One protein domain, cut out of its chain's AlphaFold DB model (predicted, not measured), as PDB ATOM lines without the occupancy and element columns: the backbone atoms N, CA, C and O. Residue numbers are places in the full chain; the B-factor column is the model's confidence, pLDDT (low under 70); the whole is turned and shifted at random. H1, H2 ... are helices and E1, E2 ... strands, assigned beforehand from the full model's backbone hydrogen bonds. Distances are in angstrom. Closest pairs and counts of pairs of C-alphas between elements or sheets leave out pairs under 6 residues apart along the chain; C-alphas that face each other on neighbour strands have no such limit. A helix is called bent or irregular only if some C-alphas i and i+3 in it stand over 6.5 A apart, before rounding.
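Overview. This is residues 976 to 1175 of the 1175 residues of the protein "ATP-binding protein" of Streptomyces sp. SID4985 (UniProt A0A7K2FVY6). A sheet of six strands, curled like part of a barrel, is folded at the long bent strand E1 into two leaves that face each other; H3 covers E2 of one leaf, and the long H9 crosses H3 and H2 farther out, with H1 side by side with H2. Of the short helical hairpin H5 and H6, H6 is over E6 in the other leaf. The printed part has 200 residues, with named elements in the order H1 H2 H3 E1 H4 E2 E3 H5 H6 E4 H7 E5 E6 H8 H9; the antiparallel sheet runs E4 E3 E2 E1 E6 E5. The class is mixed, helices and strands; the whole is compact, with a radius of gyration of the C-alphas of 15.6 A and spans of 40 by 37 by 36 A.

Arrangement. In this folded sheet, E4, residues 1109 to 1112, E3, residues 1082 to 1085, and E2, residues 1073 to 1077, face E6, residues 1131 to 1137, and E5, residues 1125 to 1128. The hinge E1, residues 1036 to 1047, bends by 66 degrees at residue 1040. From E4 to E5, successive neighbours have within hydrogen-bond range N 1083 and O 1111, 2.8 A; N 1075 and O 1084, 2.8 A; N 1039 and O 1074, 2.8 A; N 1044 and O 1134, 2.9 A; N 1126 and O 1133, 2.9 A. H3, residues 1018 to 1031, is on the sheet at a height of 9.2 A, along E2. H2, residues 994 to 1010, only grazes the sheet; H1, residues 982 to 990, forms a hairpin with it, the closest C-alphas, of Val 985 and Gly 1004, 4.6 A apart. H9, residues 1154 to 1174, touches H3 at a steep tilt of 56 degrees, the closest C-alphas, of Ala 1028 and Ala 1161, 4.6 A apart. H5, residues 1088 to 1094, touches H6, residues 1101 to 1106, which is on the same face as H3; H7, residues 1116 to 1121, is on the opposite face. H4, residues 1055 to 1058, is over none of the strands; H8, residues 1139 to 1151, only grazes the sheet. Each O i to N i+4 pair is within range in H1 and H9, but 11 of 13 in H2, 9 of 10 in H3, 1 of 2 in H6, 5 of 9 in H8, and 0 of 3 in H5 and 0 of 2 in H7, where O i to N i+3 gives 4 of 4 and 3 of 3; H4 is too short.

Along the chain. H1 begins at C-alpha 982, (19.815, 3.136, 1.279), and H9, 29.9 A long, ends at C-alpha 1174, (27.957, 0.153, -5.979). E1 is 30.7 A long.

Size, cuts and confidence. The printed part has no cut, and its one long link is H4 to E2. Residues 1066 to 1067, 1114, 1119, 1121 to 1122 and 1174 to 1175 have pLDDT under 70.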
ATOM      1  N   PRO A 976      15.985  13.800  16.720       80.12
ATOM      2  CA  PRO A 976      15.314  12.731  15.983       80.12
ATOM      3  C   PRO A 976      15.493  12.914  14.471       80.12
ATOM      4  O   PRO A 976      15.175  13.976  13.933       80.12
ATOM      5  N   ILE A 977      15.975  11.873  13.790       84.88
ATOM      6  CA  ILE A 977      16.273  11.888  12.352       84.88
ATOM      7  C   ILE A 977      15.215  11.083  11.593       84.88
ATOM      8  O   ILE A 977      14.862   9.972  11.989       84.88
ATOM      9  N   SER A 978      14.685  11.656  10.511       84.19
ATOM     10  CA  SER A 978      13.705  10.997   9.638       84.19
ATOM     11  C   SER A 978      14.328   9.797   8.924       84.19
ATOM     12  O   SER A 978      15.550   9.671   8.848       84.19
ATOM     13  N   ALA A 979      13.495   8.899   8.403       83.31
ATOM     14  CA  ALA A 979      13.981   7.769   7.624       83.31
ATOM     15  C   ALA A 979      14.803   8.245   6.419       83.31
ATOM     16  O   ALA A 979      14.394   9.146   5.687       83.31
ATOM     17  N   PHE A 980      15.964   7.622   6.223       85.88
ATOM     18  CA  PHE A 980      16.816   7.848   5.066       85.88
ATOM     19  C   PHE A 980      17.197   6.486   4.469       85.88
ATOM     20  O   PHE A 980      18.101   5.820   4.985       85.88
ATOM     21  N   PRO A 981      16.440   5.995   3.475       86.56
ATOM     22  CA  PRO A 981      16.673   4.688   2.868       86.56
ATOM     23  C   PRO A 981      18.018   4.600   2.130       86.56
ATOM     24  O   PRO A 981      18.587   5.615   1.727       86.56
ATOM     25  N   TRP A 982      18.534   3.379   1.960       87.69
ATOM     26  CA  TRP A 982      19.815   3.136   1.279       87.69
ATOM     27  C   TRP A 982      19.801   3.626  -0.172       87.69
ATOM     28  O   TRP A 982      20.779   4.198  -0.649       87.69
ATOM     29  N   GLU A 983      18.657   3.494  -0.842       84.19
ATOM     30  CA  GLU A 983      18.447   3.974  -2.210       84.19
ATOM     31  C   GLU A 983      18.755   5.473  -2.362       84.19
ATOM     32  O   GLU A 983      19.349   5.882  -3.358       84.19
ATOM     33  N   ASN A 984      18.460   6.287  -1.341       85.12
ATOM     34  CA  ASN A 984      18.720   7.723  -1.367       85.12
ATOM     35  C   ASN A 984      20.219   8.030  -1.265       85.12
ATOM     36  O   ASN A 984      20.677   9.024  -1.826       85.12
ATOM     37  N   VAL A 985      20.993   7.173  -0.586       87.00
ATOM     38  CA  VAL A 985      22.461   7.275  -0.556       87.00
ATOM     39  C   VAL A 985      23.015   7.047  -1.956       87.00
ATOM     40  O   VAL A 985      23.777   7.872  -2.452       87.00
ATOM     41  N   LEU A 986      22.596   5.963  -2.613       86.31
ATOM     42  CA  LEU A 986      23.037   5.642  -3.969       86.31
ATOM     43  C   LEU A 986      22.597   6.715  -4.972       86.31
ATOM     44  O   LEU A 986      23.391   7.121  -5.818       86.31
ATOM     45  N   ALA A 987      21.373   7.229  -4.839       82.00
ATOM     46  CA  ALA A 987      20.864   8.315  -5.670       82.00
ATOM     47  C   ALA A 987      21.719   9.585  -5.538       82.00
ATOM     48  O   ALA A 987      22.045  10.208  -6.546       82.00
ATOM     49  N   TRP A 988      22.135   9.950  -4.321       83.00
ATOM     50  CA  TRP A 988      23.023  11.095  -4.113       83.00
ATOM     51  C   TRP A 988      24.404  10.892  -4.721       83.00
ATOM     52  O   TRP A 988      24.905  11.812  -5.357       83.00
ATOM     53  N   VAL A 989      25.017   9.718  -4.547       84.75
ATOM     54  CA  VAL A 989      26.360   9.452  -5.088       84.75
ATOM     55  C   VAL A 989      26.344   9.424  -6.619       84.75
ATOM     56  O   VAL A 989      27.245   9.972  -7.246       84.75
ATOM     57  N   ARG A 990      25.290   8.871  -7.233       81.31
ATOM     58  CA  ARG A 990      25.126   8.850  -8.696       81.31
ATOM     59  C   ARG A 990      24.867  10.227  -9.300       81.31
ATOM     60  O   ARG A 990      25.268  10.482 -10.429       81.31
ATOM     61  N   ALA A 991      24.193  11.108  -8.563       75.00
ATOM     62  CA  ALA A 991      23.816  12.431  -9.051       75.00
ATOM     63  C   ALA A 991      24.961  13.462  -9.021       75.00
ATOM     64  O   ALA A 991      24.750  14.593  -9.461       75.00
ATOM     65  N   VAL A 992      26.146  13.117  -8.495       76.50
ATOM     66  CA  VAL A 992      27.255  14.067  -8.306       76.50
ATOM     67  C   VAL A 992      28.531  13.681  -9.065       76.50
ATOM     68  O   VAL A 992      28.759  12.496  -9.331       76.50
ATOM     69  N   PRO A 993      29.390  14.665  -9.408       71.44
ATOM     70  CA  PRO A 993      30.631  14.401 -10.134       71.44
ATOM     71  C   PRO A 993      31.618  13.529  -9.328       71.44
ATOM     72  O   PRO A 993      31.547  13.517  -8.094       71.44
ATOM     73  N   PRO A 994      32.539  12.798  -9.994       79.00
ATOM     74  CA  PRO A 994      33.435  11.826  -9.354       79.00
ATOM     75  C   PRO A 994      34.244  12.370  -8.168       79.00
ATOM     76  O   PRO A 994      34.330  11.707  -7.136       79.00
ATOM     77  N   ASP A 995      34.759  13.596  -8.273       73.25
ATOM     78  CA  ASP A 995      35.529  14.287  -7.226       73.25
ATOM     79  C   ASP A 995      34.705  14.567  -5.952       73.25
ATOM     80  O   ASP A 995      35.250  14.698  -4.855       73.25
ATOM     81  N   ALA A 996      33.377  14.628  -6.075       77.19
ATOM     82  CA  ALA A 996      32.446  14.854  -4.975       77.19
ATOM     83  C   ALA A 996      31.796  13.562  -4.450       77.19
ATOM     84  O   ALA A 996      31.208  13.588  -3.363       77.19
ATOM     85  N   ARG A 997      31.907  12.429  -5.167       89.25
ATOM     86  CA  ARG A 997      31.246  11.158  -4.804       89.25
ATOM     87  C   ARG A 997      31.600  10.702  -3.401       89.25
ATOM     88  O   ARG A 997      30.697  10.404  -2.629       89.25
ATOM     89  N   SER A 998      32.879  10.730  -3.029       89.38
ATOM     90  CA  SER A 998      33.327  10.334  -1.687       89.38
ATOM     91  C   SER A 998      32.709  11.203  -0.585       89.38
ATOM     92  O   SER A 998      32.325  10.690   0.463       89.38
ATOM     93  N   LEU A 999      32.533  12.509  -0.823       90.00
ATOM     94  CA  LEU A 999      31.905  13.419   0.143       90.00
ATOM     95  C   LEU A 999      30.396  13.179   0.264       90.00
ATOM     96  O   LEU A 999      29.871  13.107   1.376       90.00
ATOM     97  N   TYR A1000      29.692  13.012  -0.857       91.69
ATOM     98  CA  TYR A1000      28.257  12.713  -0.851       91.69
ATOM     99  C   TYR A1000      27.962  11.305  -0.324       91.69
ATOM    100  O   TYR A1000      26.960  11.119   0.365       91.69
ATOM    101  N   ALA A1001      28.855  10.342  -0.555       91.31
ATOM    102  CA  ALA A1001      28.786   9.004   0.017       91.31
ATOM    103  C   ALA A1001      28.948   9.042   1.539       91.31
ATOM    104  O   ALA A1001      28.168   8.408   2.245       91.31
ATOM    105  N   LEU A1002      29.895   9.830   2.064       92.50
ATOM    106  CA  LEU A1002      30.056  10.040   3.508       92.50
ATOM    107  C   LEU A1002      28.807  10.675   4.135       92.50
ATOM    108  O   LEU A1002      28.342  10.217   5.182       92.50
ATOM    109  N   LEU A1003      28.235  11.702   3.502       92.06
ATOM    110  CA  LEU A1003      27.027  12.375   3.993       92.06
ATOM    111  C   LEU A1003      25.791  11.477   3.909       92.06
ATOM    112  O   LEU A1003      25.025  11.395   4.868       92.06
ATOM    113  N   GLY A1004      25.621  10.756   2.802       90.56
ATOM    114  CA  GLY A1004      24.536   9.800   2.619       90.56
ATOM    115  C   GLY A1004      24.634   8.630   3.597       90.56
ATOM    116  O   GLY A1004      23.655   8.316   4.268       90.56
ATOM    117  N   ALA A1005      25.821   8.040   3.773       91.44
ATOM    118  CA  ALA A1005      26.058   6.991   4.764       91.44
ATOM    119  C   ALA A1005      25.778   7.481   6.197       91.44
ATOM    120  O   ALA A1005      25.193   6.750   6.998       91.44
ATOM    121  N   THR A1006      26.129   8.734   6.506       91.25
ATOM    122  CA  THR A1006      25.795   9.372   7.789       91.25
ATOM    123  C   THR A1006      24.277   9.472   7.975       91.25
ATOM    124  O   THR A1006      23.760   9.029   9.001       91.25
ATOM    125  N   SER A1007      23.546   9.977   6.976       89.31
ATOM    126  CA  SER A1007      22.078  10.065   7.007       89.31
ATOM    127  C   SER A1007      21.410   8.691   7.115       89.31
ATOM    128  O   SER A1007      20.480   8.523   7.900       89.31
ATOM    129  N   TYR A1008      21.911   7.688   6.388       90.38
ATOM    130  CA  TYR A1008      21.384   6.321   6.386       90.38
ATOM    131  C   TYR A1008      21.507   5.634   7.748       90.38
ATOM    132  O   TYR A1008      20.534   5.058   8.237       90.38
ATOM    133  N   HIS A1009      22.675   5.718   8.397       88.19
ATOM    134  CA  HIS A1009      22.879   5.094   9.711       88.19
ATOM    135  C   HIS A1009      22.155   5.824  10.846       88.19
ATOM    136  O   HIS A1009      21.786   5.197  11.842       88.19
ATOM    137  N   LEU A1010      21.938   7.135  10.708       87.19
ATOM    138  CA  LEU A1010      21.180   7.930  11.678       87.19
ATOM    139  C   LEU A1010      19.662   7.875  11.454       87.19
ATOM    140  O   LEU A1010      18.919   8.210  12.375       87.19
ATOM    141  N   GLY A1011      19.195   7.450  10.279       86.12
ATOM    142  CA  GLY A1011      17.778   7.418   9.924       86.12
ATOM    143  C   GLY A1011      16.925   6.627  10.920       86.12
ATOM    144  O   GLY A1011      17.292   5.526  11.331       86.12
ATOM    145  N   GLU A1012      15.783   7.205  11.306       81.06
ATOM    146  CA  GLU A1012      14.830   6.670  12.303       81.06
ATOM    147  C   GLU A1012      15.390   6.563  13.732       81.06
ATOM    148  O   GLU A1012      14.805   5.910  14.600       81.06
ATOM    149  N   ARG A1013      16.530   7.207  14.006       80.44
ATOM    150  CA  ARG A1013      17.209   7.179  15.306       80.44
ATOM    151  C   ARG A1013      17.414   8.591  15.839       80.44
ATOM    152  O   ARG A1013      17.239   9.590  15.145       80.44
ATOM    153  N   THR A1014      17.777   8.681  17.114       79.19
ATOM    154  CA  THR A1014      18.217   9.941  17.717       79.19
ATOM    155  C   THR A1014      19.711  10.111  17.494       79.19
ATOM    156  O   THR A1014      20.503   9.328  18.025       79.19
ATOM    157  N   ALA A1015      20.096  11.125  16.729       75.56
ATOM    158  CA  ALA A1015      21.489  11.414  16.462       75.56
ATOM    159  C   ALA A1015      22.186  12.083  17.668       75.56
ATOM    160  O   ALA A1015      21.539  12.792  18.453       75.56
ATOM    161  N   PRO A1016      23.505  11.864  17.821       77.62
ATOM    162  CA  PRO A1016      24.352  12.613  18.746       77.62
ATOM    163  C   PRO A1016      24.464  14.098  18.359       77.62
ATOM    164  O   PRO A1016      23.842  14.570  17.411       77.62
ATOM    165  N   SER A1017      25.273  14.858  19.095       84.62
ATOM    166  CA  SER A1017      25.387  16.305  18.890       84.62
ATOM    167  C   SER A1017      26.125  16.691  17.587       84.62
ATOM    168  O   SER A1017      26.892  15.879  17.059       84.62
ATOM    169  N   PRO A1018      25.981  17.939  17.085       86.75
ATOM    170  CA  PRO A1018      26.669  18.412  15.874       86.75
ATOM    171  C   PRO A1018      28.183  18.156  15.871       86.75
ATOM    172  O   PRO A1018      28.744  17.681  14.884       86.75
ATOM    173  N   ALA A1019      28.846  18.389  17.009       86.44
ATOM    174  CA  ALA A1019      30.281  18.158  17.162       86.44
ATOM    175  C   ALA A1019      30.678  16.679  17.064       86.44
ATOM    176  O   ALA A1019      31.753  16.376  16.548       86.44
ATOM    177  N   PHE A1020      29.823  15.761  17.522       89.00
ATOM    178  CA  PHE A1020      30.056  14.327  17.366       89.00
ATOM    179  C   PHE A1020      29.992  13.925  15.891       89.00
ATOM    180  O   PHE A1020      30.893  13.243  15.409       89.00
ATOM    181  N   VAL A1021      28.961  14.382  15.169       89.81
ATOM    182  CA  VAL A1021      28.771  14.058  13.746       89.81
ATOM    183  C   VAL A1021      29.912  14.627  12.904       89.81
ATOM    184  O   VAL A1021      30.526  13.896  12.132       89.81
ATOM    185  N   ALA A1022      30.276  15.894  13.112       91.38
ATOM    186  CA  ALA A1022      31.385  16.520  12.397       91.38
ATOM    187  C   ALA A1022      32.731  15.816  12.663       91.38
ATOM    188  O   ALA A1022      33.513  15.602  11.735       91.38
ATOM    189  N   LEU A1023      32.994  15.403  13.910       90.88
ATOM    190  CA  LEU A1023      34.215  14.673  14.262       90.88
ATOM    191  C   LEU A1023      34.240  13.249  13.676       90.88
ATOM    192  O   LEU A1023      35.286  12.813  13.198       90.88
ATOM    193  N   ALA A1024      33.105  12.543  13.671       91.62
ATOM    194  CA  ALA A1024      32.990  11.212  13.079       91.62
ATOM    195  C   ALA A1024      33.174  11.247  11.554       91.62
ATOM    196  O   ALA A1024      33.936  10.445  11.019       91.62
ATOM    197  N   VAL A1025      32.563  12.215  10.861       93.75
ATOM    198  CA  VAL A1025      32.749  12.399   9.411       93.75
ATOM    199  C   VAL A1025      34.190  12.798   9.086       93.75
ATOM    200  O   VAL A1025      34.758  12.263   8.142       93.75
ATOM    201  N   THR A1026      34.829  13.645   9.900       94.06
ATOM    202  CA  THR A1026      36.256  13.995   9.737       94.06
ATOM    203  C   THR A1026      37.159  12.762   9.877       94.06
ATOM    204  O   THR A1026      38.102  12.580   9.108       94.06
ATOM    205  N   ALA A1027      36.879  11.895  10.854       92.31
ATOM    206  CA  ALA A1027      37.621  10.653  11.046       92.31
ATOM    207  C   ALA A1027      37.380   9.647   9.903       92.31
ATOM    208  O   ALA A1027      38.331   9.011   9.456       92.31
ATOM    209  N   ALA A1028      36.146   9.545   9.399       93.56
ATOM    210  CA  ALA A1028      35.795   8.701   8.256       93.56
ATOM    211  C   ALA A1028      36.451   9.199   6.957       93.56
ATOM    212  O   ALA A1028      37.048   8.412   6.227       93.56
ATOM    213  N   ALA A1029      36.434  10.510   6.707       91.44
ATOM    214  CA  ALA A1029      37.076  11.134   5.554       91.44
ATOM    215  C   ALA A1029      38.574  10.793   5.481       91.44
ATOM    216  O   ALA A1029      39.064  10.388   4.430       91.44
ATOM    217  N   ARG A1030      39.273  10.804   6.625       90.06
ATOM    218  CA  ARG A1030      40.689  10.416   6.697       90.06
ATOM    219  C   ARG A1030      40.946   8.982   6.233       90.06
ATOM    220  O   ARG A1030      41.973   8.721   5.616       90.06
ATOM    221  N   THR A1031      40.033   8.049   6.511       86.56
ATOM    222  CA  THR A1031      40.170   6.656   6.041       86.56
ATOM    223  C   THR A1031      39.977   6.510   4.532       86.56
ATOM    224  O   THR A1031      40.453   5.537   3.958       86.56
ATOM    225  N   LEU A1032      39.337   7.495   3.896       81.31
ATOM    226  CA  LEU A1032      39.155   7.595   2.447       81.31
ATOM    227  C   LEU A1032      40.211   8.500   1.778       81.31
ATOM    228  O   LEU A1032      40.046   8.871   0.622       81.31
ATOM    229  N   GLY A1033      41.278   8.878   2.493       85.94
ATOM    230  CA  GLY A1033      42.352   9.722   1.955       85.94
ATOM    231  C   GLY A1033      42.039  11.221   1.907       85.94
ATOM    232  O   GLY A1033      42.745  11.954   1.226       85.94
ATOM    233  N   LEU A1034      41.006  11.682   2.618       88.44
ATOM    234  CA  LEU A1034      40.591  13.085   2.651       88.44
ATOM    235  C   LEU A1034      40.961  13.753   3.983       88.44
ATOM    236  O   LEU A1034      40.684  13.233   5.069       88.44
ATOM    237  N   THR A1035      41.528  14.951   3.911       90.56
ATOM    238  CA  THR A1035      41.883  15.786   5.056       90.56
ATOM    239  C   THR A1035      40.831  16.868   5.249       90.56
ATOM    240  O   THR A1035      40.635  17.736   4.399       90.56
ATOM    241  N   CYS A1036      40.156  16.845   6.404       91.81
ATOM    242  CA  CYS A1036      39.146  17.843   6.746       91.81
ATOM    243  C   CYS A1036      39.546  18.718   7.941       91.81
ATOM    244  O   CYS A1036      39.965  18.217   8.989       91.81
ATOM    245  N   ARG A1037      39.328  20.031   7.816       90.94
ATOM    246  CA  ARG A1037      39.434  21.029   8.887       90.94
ATOM    247  C   ARG A1037      38.044  21.405   9.398       90.94
ATOM    248  O   ARG A1037      37.183  21.813   8.627       90.94
ATOM    249  N   MET A1038      37.828  21.314  10.710       92.19
ATOM    250  CA  MET A1038      36.571  21.737  11.343       92.19
ATOM    251  C   MET A1038      36.516  23.264  11.475       92.19
ATOM    252  O   MET A1038      37.440  23.876  12.015       92.19
ATOM    253  N   ILE A1039      35.419  23.865  11.024       90.69
ATOM    254  CA  ILE A1039      35.171  25.307  11.063       90.69
ATOM    255  C   ILE A1039      33.887  25.546  11.873       90.69
ATOM    256  O   ILE A1039      32.820  25.083  11.462       90.69
ATOM    257  N   PRO A1040      33.950  26.233  13.032       91.94
ATOM    258  CA  PRO A1040      32.749  26.666  13.735       91.94
ATOM    259  C   PRO A1040      31.958  27.637  12.860       91.94
ATOM    260  O   PRO A1040      32.521  28.594  12.323       91.94
ATOM    261  N   THR A1041      30.656  27.413  12.743       91.12
ATOM    262  CA  THR A1041      29.807  28.123  11.784       91.12
ATOM    263  C   THR A1041      28.444  28.376  12.410       91.12
ATOM    264  O   THR A1041      27.994  27.599  13.240       91.12
ATOM    265  N   THR A1042      27.764  29.453  12.025       91.94
ATOM    266  CA  THR A1042      26.332  29.623  12.294       91.94
ATOM    267  C   THR A1042      25.548  29.584  10.994       91.94
ATOM    268  O   THR A1042      25.974  30.188  10.007       91.94
ATOM    269  N   VAL A1043      24.397  28.914  10.996       90.75
ATOM    270  CA  VAL A1043      23.519  28.793   9.823       90.75
ATOM    271  C   VAL A1043      22.198  29.479  10.114       90.75
ATOM    272  O   VAL A1043      21.479  29.105  11.038       90.75
ATOM    273  N   GLN A1044      21.873  30.478   9.301       90.88
ATOM    274  CA  GLN A1044      20.567  31.120   9.309       90.88
ATOM    275  C   GLN A1044      19.742  30.555   8.159       90.88
ATOM    276  O   GLN A1044      20.185  30.586   7.015       90.88
ATOM    277  N   VAL A1045      18.543  30.060   8.451       89.69
ATOM    278  CA  VAL A1045      17.610  29.577   7.428       89.69
ATOM    279  C   VAL A1045      16.412  30.506   7.403       89.69
ATOM    280  O   VAL A1045      15.836  30.776   8.454       89.69
ATOM    281  N   THR A1046      16.049  31.019   6.234       89.56
ATOM    282  CA  THR A1046      14.840  31.829   6.048       89.56
ATOM    283  C   THR A1046      13.857  31.113   5.132       89.56
ATOM    284  O   THR A1046      14.283  30.447   4.195       89.56
ATOM    285  N   LEU A1047      12.557  31.249   5.394       86.88
ATOM    286  CA  LEU A1047      11.456  30.848   4.515       86.88
ATOM    287  C   LEU A1047      10.789  32.128   4.001       86.88
ATOM    288  O   LEU A1047      10.285  32.914   4.801       86.88
ATOM    289  N   ASP A1048      10.865  32.385   2.692       84.75
ATOM    290  CA  ASP A1048      10.398  33.635   2.062       84.75
ATOM    291  C   ASP A1048      10.886  34.911   2.786       84.75
ATOM    292  O   ASP A1048      10.162  35.892   2.953       84.75
ATOM    293  N   GLY A1049      12.133  34.885   3.263       82.25
ATOM    294  CA  GLY A1049      12.757  35.998   3.985       82.25
ATOM    295  C   GLY A1049      12.487  36.043   5.495       82.25
ATOM    296  O   GLY A1049      13.128  36.835   6.184       82.25
ATOM    297  N   VAL A1050      11.624  35.178   6.041       86.25
ATOM    298  CA  VAL A1050      11.368  35.075   7.489       86.25
ATOM    299  C   VAL A1050      12.317  34.046   8.126       86.25
ATOM    300  O   VAL A1050      12.310  32.891   7.702       86.25
ATOM    301  N   PRO A1051      13.147  34.410   9.124       87.75
ATOM    302  CA  PRO A1051      14.058  33.468   9.783       87.75
ATOM    303  C   PRO A1051      13.334  32.348  10.541       87.75
ATOM    304  O   PRO A1051      12.405  32.611  11.302       87.75
ATOM    305  N   LEU A1052      13.813  31.113  10.378       88.31
ATOM    306  CA  LEU A1052      13.411  29.962  11.183       88.31
ATOM    307  C   LEU A1052      14.147  29.967  12.531       88.31
ATOM    308  O   LEU A1052      15.333  30.297  12.604       88.31
ATOM    309  N   ASP A1053      13.454  29.564  13.597       84.12
ATOM    310  CA  ASP A1053      14.030  29.472  14.943       84.12
ATOM    311  C   ASP A1053      14.911  28.218  15.089       84.12
ATOM    312  O   ASP A1053      14.433  27.109  15.343       84.12
ATOM    313  N   LEU A1054      16.221  28.397  14.902       85.88
ATOM    314  CA  LEU A1054      17.237  27.342  14.955       85.88
ATOM    315  C   LEU A1054      18.352  27.707  15.955       85.88
ATOM    316  O   LEU A1054      19.492  27.958  15.556       85.88
ATOM    317  N   PRO A1055      18.067  27.734  17.270       77.12
ATOM    318  CA  PRO A1055      18.987  28.284  18.266       77.12
ATOM    319  C   PRO A1055      20.289  27.481  18.385       77.12
ATOM    320  O   PRO A1055      21.336  28.058  18.666       77.12
ATOM    321  N   ASP A1056      20.260  26.173  18.114       77.12
ATOM    322  CA  ASP A1056      21.461  25.325  18.148       77.12
ATOM    323  C   ASP A1056      22.398  25.589  16.954       77.12
ATOM    324  O   ASP A1056      23.611  25.424  17.093       77.12
ATOM    325  N   GLN A1057      21.856  26.087  15.831       83.12
ATOM    326  CA  GLN A1057      22.622  26.482  14.640       83.12
ATOM    327  C   GLN A1057      23.162  27.916  14.709       83.12
ATOM    328  O   GLN A1057      23.937  28.322  13.846       83.12
ATOM    329  N   ALA A1058      22.783  28.677  15.739       83.00
ATOM    330  CA  ALA A1058      23.247  30.042  15.989       83.00
ATOM    331  C   ALA A1058      24.098  30.173  17.268       83.00
ATOM    332  O   ALA A1058      24.635  31.247  17.547       83.00
ATOM    333  N   ALA A1059      24.226  29.097  18.051       84.19
ATOM    334  CA  ALA A1059      24.944  29.081  19.319       84.19
ATOM    335  C   ALA A1059      26.431  28.729  19.160       84.19
ATOM    336  O   ALA A1059      26.840  27.998  18.260       84.19
ATOM    337  N   GLU A1060      27.239  29.218  20.096       87.81
ATOM    338  CA  GLU A1060      28.659  28.886  20.183       87.81
ATOM    339  C   GLU A1060      28.913  27.458  20.705       87.81
ATOM    340  O   GLU A1060      28.131  26.956  21.526       87.81
ATOM    341  N   PRO A1061      30.036  26.819  20.301       89.44
ATOM    342  CA  PRO A1061      30.445  25.509  20.790       89.44
ATOM    343  C   PRO A1061      30.527  25.451  22.315       89.44
ATOM    344  O   PRO A1061      31.462  25.974  22.926       89.44
ATOM    345  N   THR A1062      29.538  24.819  22.946       87.75
ATOM    346  CA  THR A1062      29.403  24.769  24.407       87.75
ATOM    347  C   THR A1062      28.891  23.414  24.865       87.75
ATOM    348  O   THR A1062      28.056  22.778  24.220       87.75
ATOM    349  N   ARG A1063      29.408  22.953  26.007       85.06
ATOM    350  CA  ARG A1063      28.945  21.729  26.658       85.06
ATOM    351  C   ARG A1063      27.793  22.065  27.598       85.06
ATOM    352  O   ARG A1063      27.935  22.899  28.488       85.06
ATOM    353  N   THR A1064      26.669  21.396  27.410       77.62
ATOM    354  CA  THR A1064      25.488  21.519  28.271       77.62
ATOM    355  C   THR A1064      25.630  20.678  29.545       77.62
ATOM    356  O   THR A1064      26.496  19.803  29.647       77.62
ATOM    357  N   SER A1065      24.744  20.899  30.520       70.19
ATOM    358  CA  SER A1065      24.682  20.110  31.761       70.19
ATOM    359  C   SER A1065      24.365  18.624  31.534       70.19
ATOM    360  O   SER A1065      24.688  17.803  32.387       70.19
ATOM    361  N   THR A1066      23.782  18.266  30.386       64.69
ATOM    362  CA  THR A1066      23.485  16.881  29.978       64.69
ATOM    363  C   THR A1066      24.645  16.212  29.233       64.69
ATOM    364  O   THR A1066      24.527  15.054  28.843       64.69
ATOM    365  N   GLY A1067      25.769  16.913  29.037       67.69
ATOM    366  CA  GLY A1067      26.945  16.401  28.332       67.69
ATOM    367  C   GLY A1067      26.916  16.585  26.811       67.69
ATOM    368  O   GLY A1067      27.930  16.321  26.171       67.69
ATOM    369  N   GLU A1068      25.817  17.089  26.241       74.06
ATOM    370  CA  GLU A1068      25.692  17.411  24.814       74.06
ATOM    371  C   GLU A1068      26.559  18.627  24.449       74.06
ATOM    372  O   GLU A1068      26.548  19.634  25.166       74.06
ATOM    373  N   VAL A1069      27.276  18.551  23.325       80.00
ATOM    374  CA  VAL A1069      28.032  19.679  22.761       80.00
ATOM    375  C   VAL A1069      27.195  20.356  21.677       80.00
ATOM    376  O   VAL A1069      27.032  19.792  20.595       80.00
ATOM    377  N   ARG A1070      26.674  21.549  21.976       81.75
ATOM    378  CA  ARG A1070      25.927  22.401  21.034       81.75
ATOM    379  C   ARG A1070      26.871  23.246  20.186       81.75
ATOM    380  O   ARG A1070      28.045  23.354  20.528       81.75
ATOM    381  N   GLY A1071      26.334  23.863  19.138       84.50
ATOM    382  CA  GLY A1071      27.056  24.723  18.204       84.50
ATOM    383  C   GLY A1071      27.374  24.006  16.896       84.50
ATOM    384  O   GLY A1071      27.820  22.857  16.896       84.50
ATOM    385  N   HIS A1072      27.115  24.692  15.785       90.75
ATOM    386  CA  HIS A1072      27.197  24.121  14.444       90.75
ATOM    387  C   HIS A1072      28.613  24.165  13.874       90.75
ATOM    388  O   HIS A1072      29.378  25.104  14.113       90.75
ATOM    389  N   ILE A1073      28.993  23.108  13.156       91.69
ATOM    390  CA  ILE A1073      30.363  22.907  12.679       91.69
ATOM    391  C   ILE A1073      30.321  22.364  11.255       91.69
ATOM    392  O   ILE A1073      29.759  21.299  11.006       91.69
ATOM    393  N   THR A1074      30.977  23.078  10.348       93.06
ATOM    394  CA  THR A1074      31.204  22.650   8.965       93.06
ATOM    395  C   THR A1074      32.627  22.123   8.799       93.06
ATOM    396  O   THR A1074      33.497  22.352   9.644       93.06
ATOM    397  N   LEU A1075      32.877  21.392   7.717       93.88
ATOM    398  CA  LEU A1075      34.165  20.782   7.403       93.88
ATOM    399  C   LEU A1075      34.703  21.354   6.096       93.88
ATOM    400  O   LEU A1075      34.016  21.303   5.086       93.88
ATOM    401  N   TRP A1076      35.926  21.865   6.094       92.69
ATOM    402  CA  TRP A1076      36.656  22.168   4.868       92.69
ATOM    403  C   TRP A1076      37.504  20.965   4.470       92.69
ATOM    404  O   TRP A1076      38.351  20.555   5.258       92.69
ATOM    405  N   CYS A1077      37.266  20.390   3.293       91.12
ATOM    406  CA  CYS A1077      38.044  19.281   2.752       91.12
ATOM    407  C   CYS A1077      39.089  19.812   1.766       91.12
ATOM    408  O   CYS A1077      38.712  20.380   0.740       91.12
ATOM    409  N   GLU A1078      40.371  19.608   2.066       85.38
ATOM    410  CA  GLU A1078      41.483  20.215   1.319       85.38
ATOM    411  C   GLU A1078      41.611  19.633  -0.095       85.38
ATOM    412  O   GLU A1078      41.606  20.367  -1.081       85.38
ATOM    413  N   GLU A1079      41.659  18.305  -0.211       86.50
ATOM    414  CA  GLU A1079      41.874  17.592  -1.475       86.50
ATOM    415  C   GLU A1079      40.667  17.730  -2.409       86.50
ATOM    416  O   GLU A1079      40.823  17.908  -3.612       86.50
ATOM    417  N   ALA A1080      39.458  17.712  -1.842       81.19
ATOM    418  CA  ALA A1080      38.220  17.889  -2.594       81.19
ATOM    419  C   ALA A1080      37.852  19.367  -2.821       81.19
ATOM    420  O   ALA A1080      36.856  19.636  -3.487       81.19
ATOM    421  N   ARG A1081      38.606  20.316  -2.237       87.00
ATOM    422  CA  ARG A1081      38.376  21.774  -2.313       87.00
ATOM    423  C   ARG A1081      36.921  22.184  -2.068       87.00
ATOM    424  O   ARG A1081      36.325  22.989  -2.792       87.00
ATOM    425  N   ARG A1082      36.314  21.578  -1.048       89.06
ATOM    426  CA  ARG A1082      34.877  21.692  -0.774       89.06
ATOM    427  C   ARG A1082      34.601  21.886   0.711       89.06
ATOM    428  O   ARG A1082      35.123  21.165   1.559       89.06
ATOM    429  N   LEU A1083      33.712  22.824   1.019       89.00
ATOM    430  CA  LEU A1083      33.068  22.932   2.322       89.00
ATOM    431  C   LEU A1083      31.893  21.964   2.386       89.00
ATOM    432  O   LEU A1083      31.068  21.941   1.480       89.00
ATOM    433  N   VAL A1084      31.775  21.232   3.481       91.94
ATOM    434  CA  VAL A1084      30.729  20.245   3.721       91.94
ATOM    435  C   VAL A1084      30.039  20.528   5.048       91.94
ATOM    436  O   VAL A1084      30.692  20.843   6.044       91.94
ATOM    437  N   ASP A1085      28.718  20.376   5.080       91.94
ATOM    438  CA  ASP A1085      27.936  20.445   6.312       91.94
ATOM    439  C   ASP A1085      27.364  19.070   6.704       91.94
ATOM    440  O   ASP A1085      26.304  18.672   6.211       91.94
ATOM    441  N   PRO A1086      28.044  18.327   7.596       89.69
ATOM    442  CA  PRO A1086      27.579  17.016   8.037       89.69
ATOM    443  C   PRO A1086      26.496  17.085   9.124       89.69
ATOM    444  O   PRO A1086      25.833  16.086   9.388       89.69
ATOM    445  N   ALA A1087      26.316  18.235   9.779       87.56
ATOM    446  CA  ALA A1087      25.420  18.385  10.924       87.56
ATOM    447  C   ALA A1087      24.093  19.073  10.566       87.56
ATOM    448  O   ALA A1087      23.195  19.135  11.407       87.56
ATOM    449  N   LEU A1088      23.933  19.551   9.326       88.88
ATOM    450  CA  LEU A1088      22.710  20.211   8.863       88.88
ATOM    451  C   LEU A1088      21.458  19.361   9.099       88.88
ATOM    452  O   LEU A1088      20.426  19.882   9.525       88.88
ATOM    453  N   LEU A1089      21.577  18.047   8.886       87.50
ATOM    454  CA  LEU A1089      20.483  17.089   9.032       87.50
ATOM    455  C   LEU A1089      19.892  17.067  10.446       87.50
ATOM    456  O   LEU A1089      18.739  16.685  10.607       87.50
ATOM    457  N   LEU A1090      20.629  17.499  11.473       87.75
ATOM    458  CA  LEU A1090      20.154  17.506  12.860       87.75
ATOM    459  C   LEU A1090      19.041  18.542  13.091       87.75
ATOM    460  O   LEU A1090      18.158  18.330  13.923       87.75
ATOM    461  N   ALA A1091      19.019  19.628  12.309       87.25
ATOM    462  CA  ALA A1091      18.033  20.701  12.448       87.25
ATOM    463  C   ALA A1091      16.589  20.253  12.144       87.25
ATOM    464  O   ALA A1091      15.639  20.873  12.627       87.25
ATOM    465  N   GLN A1092      16.404  19.126  11.443       86.19
ATOM    466  CA  GLN A1092      15.079  18.553  11.184       86.19
ATOM    467  C   GLN A1092      14.319  18.186  12.471       86.19
ATOM    468  O   GLN A1092      13.087  18.190  12.489       86.19
ATOM    469  N   GLY A1093      15.042  17.900  13.562       78.31
ATOM    470  CA  GLY A1093      14.466  17.480  14.838       78.31
ATOM    471  C   GLY A1093      13.599  18.542  15.524       78.31
ATOM    472  O   GLY A1093      12.833  18.211  16.427       78.31
ATOM    473  N   ARG A1094      13.680  19.805  15.082       83.38
ATOM    474  CA  ARG A1094      12.858  20.919  15.581       83.38
ATOM    475  C   ARG A1094      11.467  20.992  14.957       83.38
ATOM    476  O   ARG A1094      10.593  21.643  15.520       83.38
ATOM    477  N   PHE A1095      11.254  20.308  13.840       84.88
ATOM    478  CA  PHE A1095       9.993  20.329  13.107       84.88
ATOM    479  C   PHE A1095       9.253  18.991  13.273       84.88
ATOM    480  O   PHE A1095       9.910  17.962  13.448       84.88
ATOM    481  N   PRO A1096       7.910  18.950  13.228       80.38
ATOM    482  CA  PRO A1096       7.132  17.705  13.213       80.38
ATOM    483  C   PRO A1096       7.473  16.795  12.021       80.38
ATOM    484  O   PRO A1096       7.915  17.275  10.984       80.38
ATOM    485  N   ALA A1097       7.218  15.484  12.131       71.31
ATOM    486  CA  ALA A1097       7.602  14.485  11.119       71.31
ATOM    487  C   ALA A1097       7.009  14.682   9.709       71.31
ATOM    488  O   ALA A1097       7.558  14.134   8.761       71.31
ATOM    489  N   GLY A1098       5.940  15.470   9.569       70.88
ATOM    490  CA  GLY A1098       5.317  15.810   8.283       70.88
ATOM    491  C   GLY A1098       5.435  17.284   7.890       70.88
ATOM    492  O   GLY A1098       4.660  17.736   7.060       70.88
ATOM    493  N   ALA A1099       6.319  18.051   8.532       82.06
ATOM    494  CA  ALA A1099       6.527  19.459   8.206       82.06
ATOM    495  C   ALA A1099       7.412  19.608   6.958       82.06
ATOM    496  O   ALA A1099       8.481  18.990   6.888       82.06
ATOM    497  N   ASP A1100       6.990  20.440   6.006       77.62
ATOM    498  CA  ASP A1100       7.683  20.659   4.727       77.62
ATOM    499  C   ASP A1100       9.129  21.146   4.927       77.62
ATOM    500  O   ASP A1100      10.031  20.799   4.160       77.62
ATOM    501  N   GLU A1101       9.386  21.887   6.008       81.69
ATOM    502  CA  GLU A1101      10.703  22.412   6.370       81.69
ATOM    503  C   GLU A1101      11.736  21.299   6.602       81.69
ATOM    504  O   GLU A1101      12.932  21.520   6.407       81.69
ATOM    505  N   ARG A1102      11.317  20.074   6.965       83.50
ATOM    506  CA  ARG A1102      12.244  18.945   7.163       83.50
ATOM    507  C   ARG A1102      12.987  18.563   5.888       83.50
ATOM    508  O   ARG A1102      14.162  18.207   5.971       83.50
ATOM    509  N   MET A1103      12.341  18.680   4.726       77.31
ATOM    510  CA  MET A1103      12.940  18.323   3.434       77.31
ATOM    511  C   MET A1103      14.190  19.152   3.132       77.31
ATOM    512  O   MET A1103      15.138  18.661   2.523       77.31
ATOM    513  N   VAL A1104      14.232  20.388   3.635       81.75
ATOM    514  CA  VAL A1104      15.366  21.302   3.474       81.75
ATOM    515  C   VAL A1104      16.622  20.769   4.149       81.75
ATOM    516  O   VAL A1104      17.711  21.019   3.649       81.75
ATOM    517  N   PHE A1105      16.503  20.039   5.256       85.50
ATOM    518  CA  PHE A1105      17.645  19.544   6.032       85.50
ATOM    519  C   PHE A1105      18.093  18.141   5.620       85.50
ATOM    520  O   PHE A1105      19.156  17.697   6.043       85.50
ATOM    521  N   LEU A1106      17.304  17.450   4.791       79.12
ATOM    522  CA  LEU A1106      17.662  16.130   4.284       79.12
ATOM    523  C   LEU A1106      18.718  16.212   3.189       79.12
ATOM    524  O   LEU A1106      19.562  15.339   3.135       79.12
ATOM    525  N   THR A1107      18.737  17.246   2.352       80.00
ATOM    526  CA  THR A1107      19.729  17.360   1.269       80.00
ATOM    527  C   THR A1107      21.103  17.804   1.809       80.00
ATOM    528  O   THR A1107      21.177  18.771   2.572       80.00
ATOM    529  N   PRO A1108      22.228  17.196   1.397       82.69
ATOM    530  CA  PRO A1108      23.557  17.579   1.869       82.69
ATOM    531  C   PRO A1108      23.965  18.941   1.306       82.69
ATOM    532  O   PRO A1108      23.537  19.322   0.216       82.69
ATOM    533  N   VAL A1109      24.781  19.692   2.042       81.19
ATOM    534  CA  VAL A1109      25.353  20.957   1.563       81.19
ATOM    535  C   VAL A1109      26.843  20.774   1.331       81.19
ATOM    536  O   VAL A1109      27.588  20.475   2.265       81.19
ATOM    537  N   VAL A1110      27.248  20.967   0.075       84.12
ATOM    538  CA  VAL A1110      28.637  20.899  -0.374       84.12
ATOM    539  C   VAL A1110      28.921  22.116  -1.256       84.12
ATOM    540  O   VAL A1110      28.317  22.255  -2.317       84.12
ATOM    541  N   PHE A1111      29.816  23.005  -0.827       79.88
ATOM    542  CA  PHE A1111      30.207  24.199  -1.584       79.88
ATOM    543  C   PHE A1111      31.634  24.054  -2.116       79.88
ATOM    544  O   PHE A1111      32.538  23.854  -1.306       79.88
ATOM    545  N   PRO A1112      31.876  24.178  -3.429       79.38
ATOM    546  CA  PRO A1112      33.232  24.271  -3.955       79.38
ATOM    547  C   PRO A1112      33.833  25.653  -3.659       79.38
ATOM    548  O   PRO A1112      33.135  26.665  -3.735       79.38
ATOM    549  N   ALA A1113      35.126  25.702  -3.344       70.75
ATOM    550  CA  ALA A1113      35.891  26.945  -3.232       70.75
ATOM    551  C   ALA A1113      37.367  26.691  -3.596       70.75
ATOM    552  O   ALA A1113      37.817  25.556  -3.489       70.75
ATOM    553  N   PRO A1114      38.140  27.693  -4.047       65.88
ATOM    554  CA  PRO A1114      39.550  27.490  -4.396       65.88
ATOM    555  C   PRO A1114      40.416  27.086  -3.190       65.88
ATOM    556  O   PRO A1114      41.300  26.245  -3.334       65.88
ATOM    557  N   ASP A1115      40.131  27.647  -2.012       80.50
ATOM    558  CA  ASP A1115      40.821  27.378  -0.747       80.50
ATOM    559  C   ASP A1115      39.948  27.767   0.468       80.50
ATOM    560  O   ASP A1115      38.901  28.410   0.326       80.50
ATOM    561  N   ALA A1116      40.376  27.388   1.676       76.06
ATOM    562  CA  ALA A1116      39.648  27.678   2.913       76.06
ATOM    563  C   ALA A1116      39.521  29.179   3.214       76.06
ATOM    564  O   ALA A1116      38.524  29.601   3.802       76.06
ATOM    565  N   ASP A1117      40.518  29.983   2.841       78.81
ATOM    566  CA  ASP A1117      40.565  31.405   3.179       78.81
ATOM    567  C   ASP A1117      39.566  32.206   2.343       78.81
ATOM    568  O   ASP A1117      38.902  33.115   2.851       78.81
ATOM    569  N   SER A1118      39.363  31.794   1.091       74.31
ATOM    570  CA  SER A1118      38.343  32.343   0.204       74.31
ATOM    571  C   SER A1118      36.939  32.230   0.805       74.31
ATOM    572  O   SER A1118      36.156  33.171   0.699       74.31
ATOM    573  N   LEU A1119      36.633  31.147   1.531       69.94
ATOM    574  CA  LEU A1119      35.341  30.969   2.197       69.94
ATOM    575  C   LEU A1119      35.108  31.992   3.308       69.94
ATOM    576  O   LEU A1119      33.976  32.413   3.506       69.94
ATOM    577  N   PHE A1120      36.146  32.429   4.023       74.88
ATOM    578  CA  PHE A1120      35.982  33.450   5.062       74.88
ATOM    579  C   PHE A1120      35.682  34.839   4.480       74.88
ATOM    580  O   PHE A1120      35.147  35.693   5.191       74.88
ATOM    581  N   ALA A1121      35.995  35.065   3.200       68.00
ATOM    582  CA  ALA A1121      35.789  36.340   2.517       68.00
ATOM    583  C   ALA A1121      34.359  36.536   1.978       68.00
ATOM    584  O   ALA A1121      33.958  37.674   1.730       68.00
ATOM    585  N   PHE A1122      33.565  35.471   1.824       60.56
ATOM    586  CA  PHE A1122      32.167  35.560   1.390       60.56
ATOM    587  C   PHE A1122      31.226  34.786   2.320       60.56
ATOM    588  O   PHE A1122      31.649  34.013   3.168       60.56
ATOM    589  N   ARG A1123      29.916  35.031   2.213       73.38
ATOM    590  CA  ARG A1123      28.890  34.317   2.995       73.38
ATOM    591  C   ARG A1123      28.215  33.294   2.086       73.38
ATOM    592  O   ARG A1123      27.388  33.715   1.276       73.38
ATOM    593  N   PRO A1124      28.554  31.993   2.163       78.62
ATOM    594  CA  PRO A1124      27.925  30.992   1.315       78.62
ATOM    595  C   PRO A1124      26.419  30.970   1.551       78.62
ATOM    596  O   PRO A1124      25.954  30.942   2.696       78.62
ATOM    597  N   THR A1125      25.658  30.972   0.461       81.75
ATOM    598  CA  THR A1125      24.207  30.833   0.497       81.75
ATOM    599  C   THR A1125      23.763  29.689  -0.397       81.75
ATOM    600  O   THR A1125      24.350  29.438  -1.447       81.75
ATOM    601  N   THR A1126      22.735  28.953   0.023       81.12
ATOM    602  CA  THR A1126      22.126  27.903  -0.803       81.12
ATOM    603  C   THR A1126      20.602  28.023  -0.755       81.12
ATOM    604  O   THR A1126      20.012  27.885   0.323       81.12
ATOM    605  N   PRO A1127      19.945  28.350  -1.886       83.50
ATOM    606  CA  PRO A1127      18.493  28.337  -1.977       83.50
ATOM    607  C   PRO A1127      17.977  26.900  -2.140       83.50
ATOM    608  O   PRO A1127      18.553  26.090  -2.866       83.50
ATOM    609  N   ARG A1128      16.873  26.581  -1.461       82.81
ATOM    610  CA  ARG A1128      16.186  25.281  -1.484       82.81
ATOM    611  C   ARG A1128      14.680  25.501  -1.532       82.81
ATOM    612  O   ARG A1128      14.018  25.648  -0.501       82.81
ATOM    613  N   GLY A1129      14.138  25.563  -2.748       82.25
ATOM    614  CA  GLY A1129      12.754  25.982  -2.965       82.25
ATOM    615  C   GLY A1129      12.531  27.389  -2.405       82.25
ATOM    616  O   GLY A1129      13.222  28.325  -2.791       82.25
ATOM    617  N   ARG A1130      11.602  27.524  -1.453       83.00
ATOM    618  CA  ARG A1130      11.283  28.790  -0.759       83.00
ATOM    619  C   ARG A1130      12.224  29.130   0.403       83.00
ATOM    620  O   ARG A1130      12.044  30.154   1.061       83.00
ATOM    621  N   HIS A1131      13.210  28.274   0.670       86.94
ATOM    622  CA  HIS A1131      14.142  28.446   1.775       86.94
ATOM    623  C   HIS A1131      15.494  28.968   1.297       86.94
ATOM    624  O   HIS A1131      15.974  28.571   0.239       86.94
ATOM    625  N   LEU A1132      16.151  29.803   2.099       87.69
ATOM    626  CA  LEU A1132      17.524  30.247   1.871       87.69
ATOM    627  C   LEU A1132      18.362  29.963   3.114       87.69
ATOM    628  O   LEU A1132      18.056  30.457   4.198       87.69
ATOM    629  N   LEU A1133      19.425  29.177   2.959       91.06
ATOM    630  CA  LEU A1133      20.393  28.918   4.020       91.06
ATOM    631  C   LEU A1133      21.578  29.864   3.831       91.06
ATOM    632  O   LEU A1133      22.125  29.940   2.733       91.06
ATOM    633  N   VAL A1134      21.989  30.552   4.892       89.56
ATOM    634  CA  VAL A1134      23.098  31.514   4.902       89.56
ATOM    635  C   VAL A1134      24.109  31.109   5.970       89.56
ATOM    636  O   VAL A1134      23.787  31.060   7.161       89.56
ATOM    637  N   TYR A1135      25.341  30.847   5.542       91.31
ATOM    638  CA  TYR A1135      26.436  30.393   6.396       91.31
ATOM    639  C   TYR A1135      27.293  31.576   6.847       91.31
ATOM    640  O   TYR A1135      27.691  32.421   6.045       91.31
ATOM    641  N   HIS A1136      27.596  31.625   8.144       90.00
ATOM    642  CA  HIS A1136      28.492  32.614   8.734       90.00
ATOM    643  C   HIS A1136      29.578  31.905   9.539       90.00
ATOM    644  O   HIS A1136      29.303  31.309  10.581       90.00
ATOM    645  N   PHE A1137      30.816  31.973   9.064       90.44
ATOM    646  CA  PHE A1137      31.951  31.355   9.738       90.44
ATOM    647  C   PHE A1137      32.337  32.121  11.002       90.44
ATOM    648  O   PHE A1137      32.360  33.352  11.019       90.44
ATOM    649  N   ARG A1138      32.661  31.378  12.063       90.38
ATOM    650  CA  ARG A1138      33.040  31.891  13.383       90.38
ATOM    651  C   ARG A1138      34.423  31.375  13.782       90.38
ATOM    652  O   ARG A1138      34.544  30.585  14.722       90.38
ATOM    653  N   PRO A1139      35.495  31.787  13.077       82.69
ATOM    654  CA  PRO A1139      36.856  31.386  13.438       82.69
ATOM    655  C   PRO A1139      37.229  31.836  14.862       82.69
ATOM    656  O   PRO A1139      38.017  31.165  15.528       82.69
ATOM    657  N   ASP A1140      36.587  32.891  15.378       87.12
ATOM    658  CA  ASP A1140      36.681  33.355  16.768       87.12
ATOM    659  C   ASP A1140      36.229  32.308  17.807       87.12
ATOM    660  O   ASP A1140      36.555  32.414  18.990       87.12
ATOM    661  N   TRP A1141      35.509  31.264  17.390       92.31
ATOM    662  CA  TRP A1141      35.053  30.174  18.255       92.31
ATOM    663  C   TRP A1141      35.962  28.939  18.244       92.31
ATOM    664  O   TRP A1141      35.692  27.980  18.973       92.31
ATOM    665  N   ALA A1142      37.056  28.943  17.476       86.62
ATOM    666  CA  ALA A1142      37.944  27.788  17.342       86.62
ATOM    667  C   ALA A1142      38.518  27.311  18.691       86.62
ATOM    668  O   ALA A1142      38.504  26.115  18.984       86.62
ATOM    669  N   GLU A1143      38.935  28.227  19.573       86.94
ATOM    670  CA  GLU A1143      39.440  27.864  20.909       86.94
ATOM    671  C   GLU A1143      38.379  27.189  21.789       86.94
ATOM    672  O   GLU A1143      38.690  26.316  22.604       86.94
ATOM    673  N   ARG A1144      37.112  27.589  21.643       87.69
ATOM    674  CA  ARG A1144      35.995  26.991  22.387       87.69
ATOM    675  C   ARG A1144      35.710  25.587  21.881       87.69
ATOM    676  O   ARG A1144      35.551  24.681  22.698       87.69
ATOM    677  N   LEU A1145      35.743  25.392  20.560       88.50
ATOM    678  CA  LEU A1145      35.619  24.078  19.934       88.50
ATOM    679  C   LEU A1145      36.691  23.107  20.464       88.50
ATOM    680  O   LEU A1145      36.364  22.012  20.921       88.50
ATOM    681  N   VAL A1146      37.956  23.537  20.518       87.94
ATOM    682  CA  VAL A1146      39.065  22.723  21.053       87.94
ATOM    683  C   VAL A1146      38.850  22.326  22.521       87.94
ATOM    684  O   VAL A1146      39.225  21.223  22.914       87.94
ATOM    685  N   LYS A1147      38.203  23.169  23.337       86.44
ATOM    686  CA  LYS A1147      37.903  22.861  24.749       86.44
ATOM    687  C   LYS A1147      36.779  21.835  24.921       86.44
ATOM    688  O   LYS A1147      36.785  21.091  25.903       86.44
ATOM    689  N   VAL A1148      35.816  21.774  24.000       85.44
ATOM    690  CA  VAL A1148      34.657  20.867  24.116       85.44
ATOM    691  C   VAL A1148      34.896  19.498  23.477       85.44
ATOM    692  O   VAL A1148      34.442  18.505  24.042       85.44
ATOM    693  N   LEU A1149      35.666  19.406  22.384       85.62
ATOM    694  CA  LEU A1149      35.915  18.145  21.662       85.62
ATOM    695  C   LEU A1149      36.469  16.990  22.527       85.62
ATOM    696  O   LEU A1149      35.998  15.866  22.358       85.62
ATOM    697  N   PRO A1150      37.405  17.199  23.483       85.38
ATOM    698  CA  PRO A1150      37.926  16.119  24.327       85.38
ATOM    699  C   PRO A1150      36.883  15.447  25.230       85.38
ATOM    700  O   PRO A1150      37.160  14.376  25.759       85.38
ATOM    701  N   HIS A1151      35.715  16.068  25.418       80.75
ATOM    702  CA  HIS A1151      34.629  15.539  26.245       80.75
ATOM    703  C   HIS A1151      33.697  14.584  25.485       80.75
ATOM    704  O   HIS A1151      32.805  14.002  26.103       80.75
ATOM    705  N   LEU A1152      33.877  14.435  24.169       82.81
ATOM    706  CA  LEU A1152      33.164  13.448  23.363       82.81
ATOM    707  C   LEU A1152      33.778  12.057  23.569       82.81
ATOM    708  O   LEU A1152      34.997  11.914  23.694       82.81
ATOM    709  N   ASP A1153      32.940  11.021  23.571       82.81
ATOM    710  CA  ASP A1153      33.402   9.634  23.643       82.81
ATOM    711  C   ASP A1153      34.154   9.262  22.357       82.81
ATOM    712  O   ASP A1153      33.559   8.991  21.312       82.81
ATOM    713  N   ARG A1154      35.486   9.252  22.446       82.88
ATOM    714  CA  ARG A1154      36.380   8.939  21.325       82.88
ATOM    715  C   ARG A1154      36.154   7.538  20.765       82.88
ATOM    716  O   ARG A1154      36.351   7.345  19.569       82.88
ATOM    717  N   THR A1155      35.743   6.586  21.600       82.62
ATOM    718  CA  THR A1155      35.476   5.209  21.169       82.62
ATOM    719  C   THR A1155      34.219   5.185  20.314       82.62
ATOM    720  O   THR A1155      34.255   4.686  19.195       82.62
ATOM    721  N   ALA A1156      33.140   5.818  20.784       82.25
ATOM    722  CA  ALA A1156      31.893   5.924  20.029       82.25
ATOM    723  C   ALA A1156      32.076   6.680  18.698       82.25
ATOM    724  O   ALA A1156      31.542   6.252  17.676       82.25
ATOM    725  N   VAL A1157      32.869   7.759  18.692       87.19
ATOM    726  CA  VAL A1157      33.219   8.507  17.471       87.19
ATOM    727  C   VAL A1157      33.986   7.626  16.484       87.19
ATOM    728  O   VAL A1157      33.632   7.586  15.310       87.19
ATOM    729  N   ALA A1158      35.014   6.904  16.940       85.19
ATOM    730  CA  ALA A1158      35.824   6.047  16.075       85.19
ATOM    731  C   ALA A1158      35.012   4.880  15.490       85.19
ATOM    732  O   ALA A1158      35.112   4.602  14.297       85.19
ATOM    733  N   THR A1159      34.169   4.235  16.304       85.75
ATOM    734  CA  THR A1159      33.283   3.156  15.848       85.75
ATOM    735  C   THR A1159      32.314   3.648  14.777       85.75
ATOM    736  O   THR A1159      32.177   3.010  13.735       85.75
ATOM    737  N   PHE A1160      31.677   4.802  14.997       88.88
ATOM    738  CA  PHE A1160      30.742   5.365  14.026       88.88
ATOM    739  C   PHE A1160      31.447   5.839  12.744       88.88
ATOM    740  O   PHE A1160      30.947   5.615  11.644       88.88
ATOM    741  N   ALA A1161      32.647   6.414  12.860       90.50
ATOM    742  CA  ALA A1161      33.463   6.805  11.712       90.50
ATOM    743  C   ALA A1161      33.829   5.610  10.817       90.50
ATOM    744  O   ALA A1161      33.710   5.696   9.598       90.50
ATOM    745  N   GLN A1162      34.220   4.477  11.411       88.25
ATOM    746  CA  GLN A1162      34.529   3.257  10.662       88.25
ATOM    747  C   GLN A1162      33.298   2.710   9.923       88.25
ATOM    748  O   GLN A1162      33.404   2.277   8.776       88.25
ATOM    749  N   GLN A1163      32.124   2.766  10.560       87.62
ATOM    750  CA  GLN A1163      30.859   2.361   9.944       87.62
ATOM    751  C   GLN A1163      30.535   3.236   8.733       87.62
ATOM    752  O   GLN A1163      30.362   2.706   7.635       87.62
ATOM    753  N   ILE A1164      30.541   4.563   8.901       91.81
ATOM    754  CA  ILE A1164      30.286   5.507   7.806       91.81
ATOM    755  C   ILE A1164      31.301   5.311   6.678       91.81
ATOM    756  O   ILE A1164      30.889   5.245   5.528       91.81
ATOM    757  N   ALA A1165      32.592   5.162   6.981       89.00
ATOM    758  CA  ALA A1165      33.625   4.944   5.970       89.00
ATOM    759  C   ALA A1165      33.390   3.664   5.156       89.00
ATOM    760  O   ALA A1165      33.441   3.698   3.930       89.00
ATOM    761  N   SER A1166      33.076   2.547   5.822       87.38
ATOM    762  CA  SER A1166      32.804   1.271   5.146       87.38
ATOM    763  C   SER A1166      31.557   1.332   4.258       87.38
ATOM    764  O   SER A1166      31.562   0.846   3.131       87.38
ATOM    765  N   THR A1167      30.495   1.978   4.743       88.44
ATOM    766  CA  THR A1167      29.249   2.162   3.998       88.44
ATOM    767  C   THR A1167      29.412   3.166   2.861       88.44
ATOM    768  O   THR A1167      28.850   2.952   1.795       88.44
ATOM    769  N   ALA A1168      30.198   4.225   3.048       88.12
ATOM    770  CA  ALA A1168      30.517   5.183   1.998       88.12
ATOM    771  C   ALA A1168      31.361   4.536   0.895       88.12
ATOM    772  O   ALA A1168      31.041   4.714  -0.274       88.12
ATOM    773  N   ALA A1169      32.362   3.724   1.255       85.19
ATOM    774  CA  ALA A1169      33.142   2.946   0.297       85.19
ATOM    775  C   ALA A1169      32.240   2.003  -0.515       85.19
ATOM    776  O   ALA A1169      32.313   1.990  -1.741       85.19
ATOM    777  N   LEU A1170      31.322   1.293   0.157       83.50
ATOM    778  CA  LEU A1170      30.331   0.456  -0.515       83.50
ATOM    779  C   LEU A1170      29.433   1.283  -1.442       83.50
ATOM    780  O   LEU A1170      29.201   0.878  -2.576       83.50
ATOM    781  N   ALA A1171      28.950   2.447  -0.998       82.19
ATOM    782  CA  ALA A1171      28.147   3.328  -1.839       82.19
ATOM    783  C   ALA A1171      28.922   3.718  -3.100       82.19
ATOM    784  O   ALA A1171      28.380   3.546  -4.179       82.19
ATOM    785  N   THR A1172      30.189   4.132  -2.981       78.94
ATOM    786  CA  THR A1172      31.029   4.524  -4.126       78.94
ATOM    787  C   THR A1172      31.397   3.380  -5.069       78.94
ATOM    788  O   THR A1172      31.655   3.639  -6.237       78.94
ATOM    789  N   THR A1173      31.441   2.130  -4.594       70.31
ATOM    790  CA  THR A1173      31.710   0.957  -5.450       70.31
ATOM    791  C   THR A1173      30.447   0.375  -6.086       70.31
ATOM    792  O   THR A1173      30.549  -0.377  -7.047       70.31
ATOM    793  N   THR A1174      29.269   0.661  -5.517       53.53
ATOM    794  CA  THR A1174      27.957   0.153  -5.979       53.53
ATOM    795  C   THR A1174      27.189   1.198  -6.810       53.53
ATOM    796  O   THR A1174      26.227   0.866  -7.510       53.53
ATOM    797  N   SER A1175      27.565   2.475  -6.687       45.03
ATOM    798  CA  SER A1175      27.028   3.618  -7.433       45.03
ATOM    799  C   SER A1175      27.705   3.773  -8.775       45.03
ATOM    800  O   SER A1175      26.931   4.015  -9.723       45.03
TER     801      SER A1175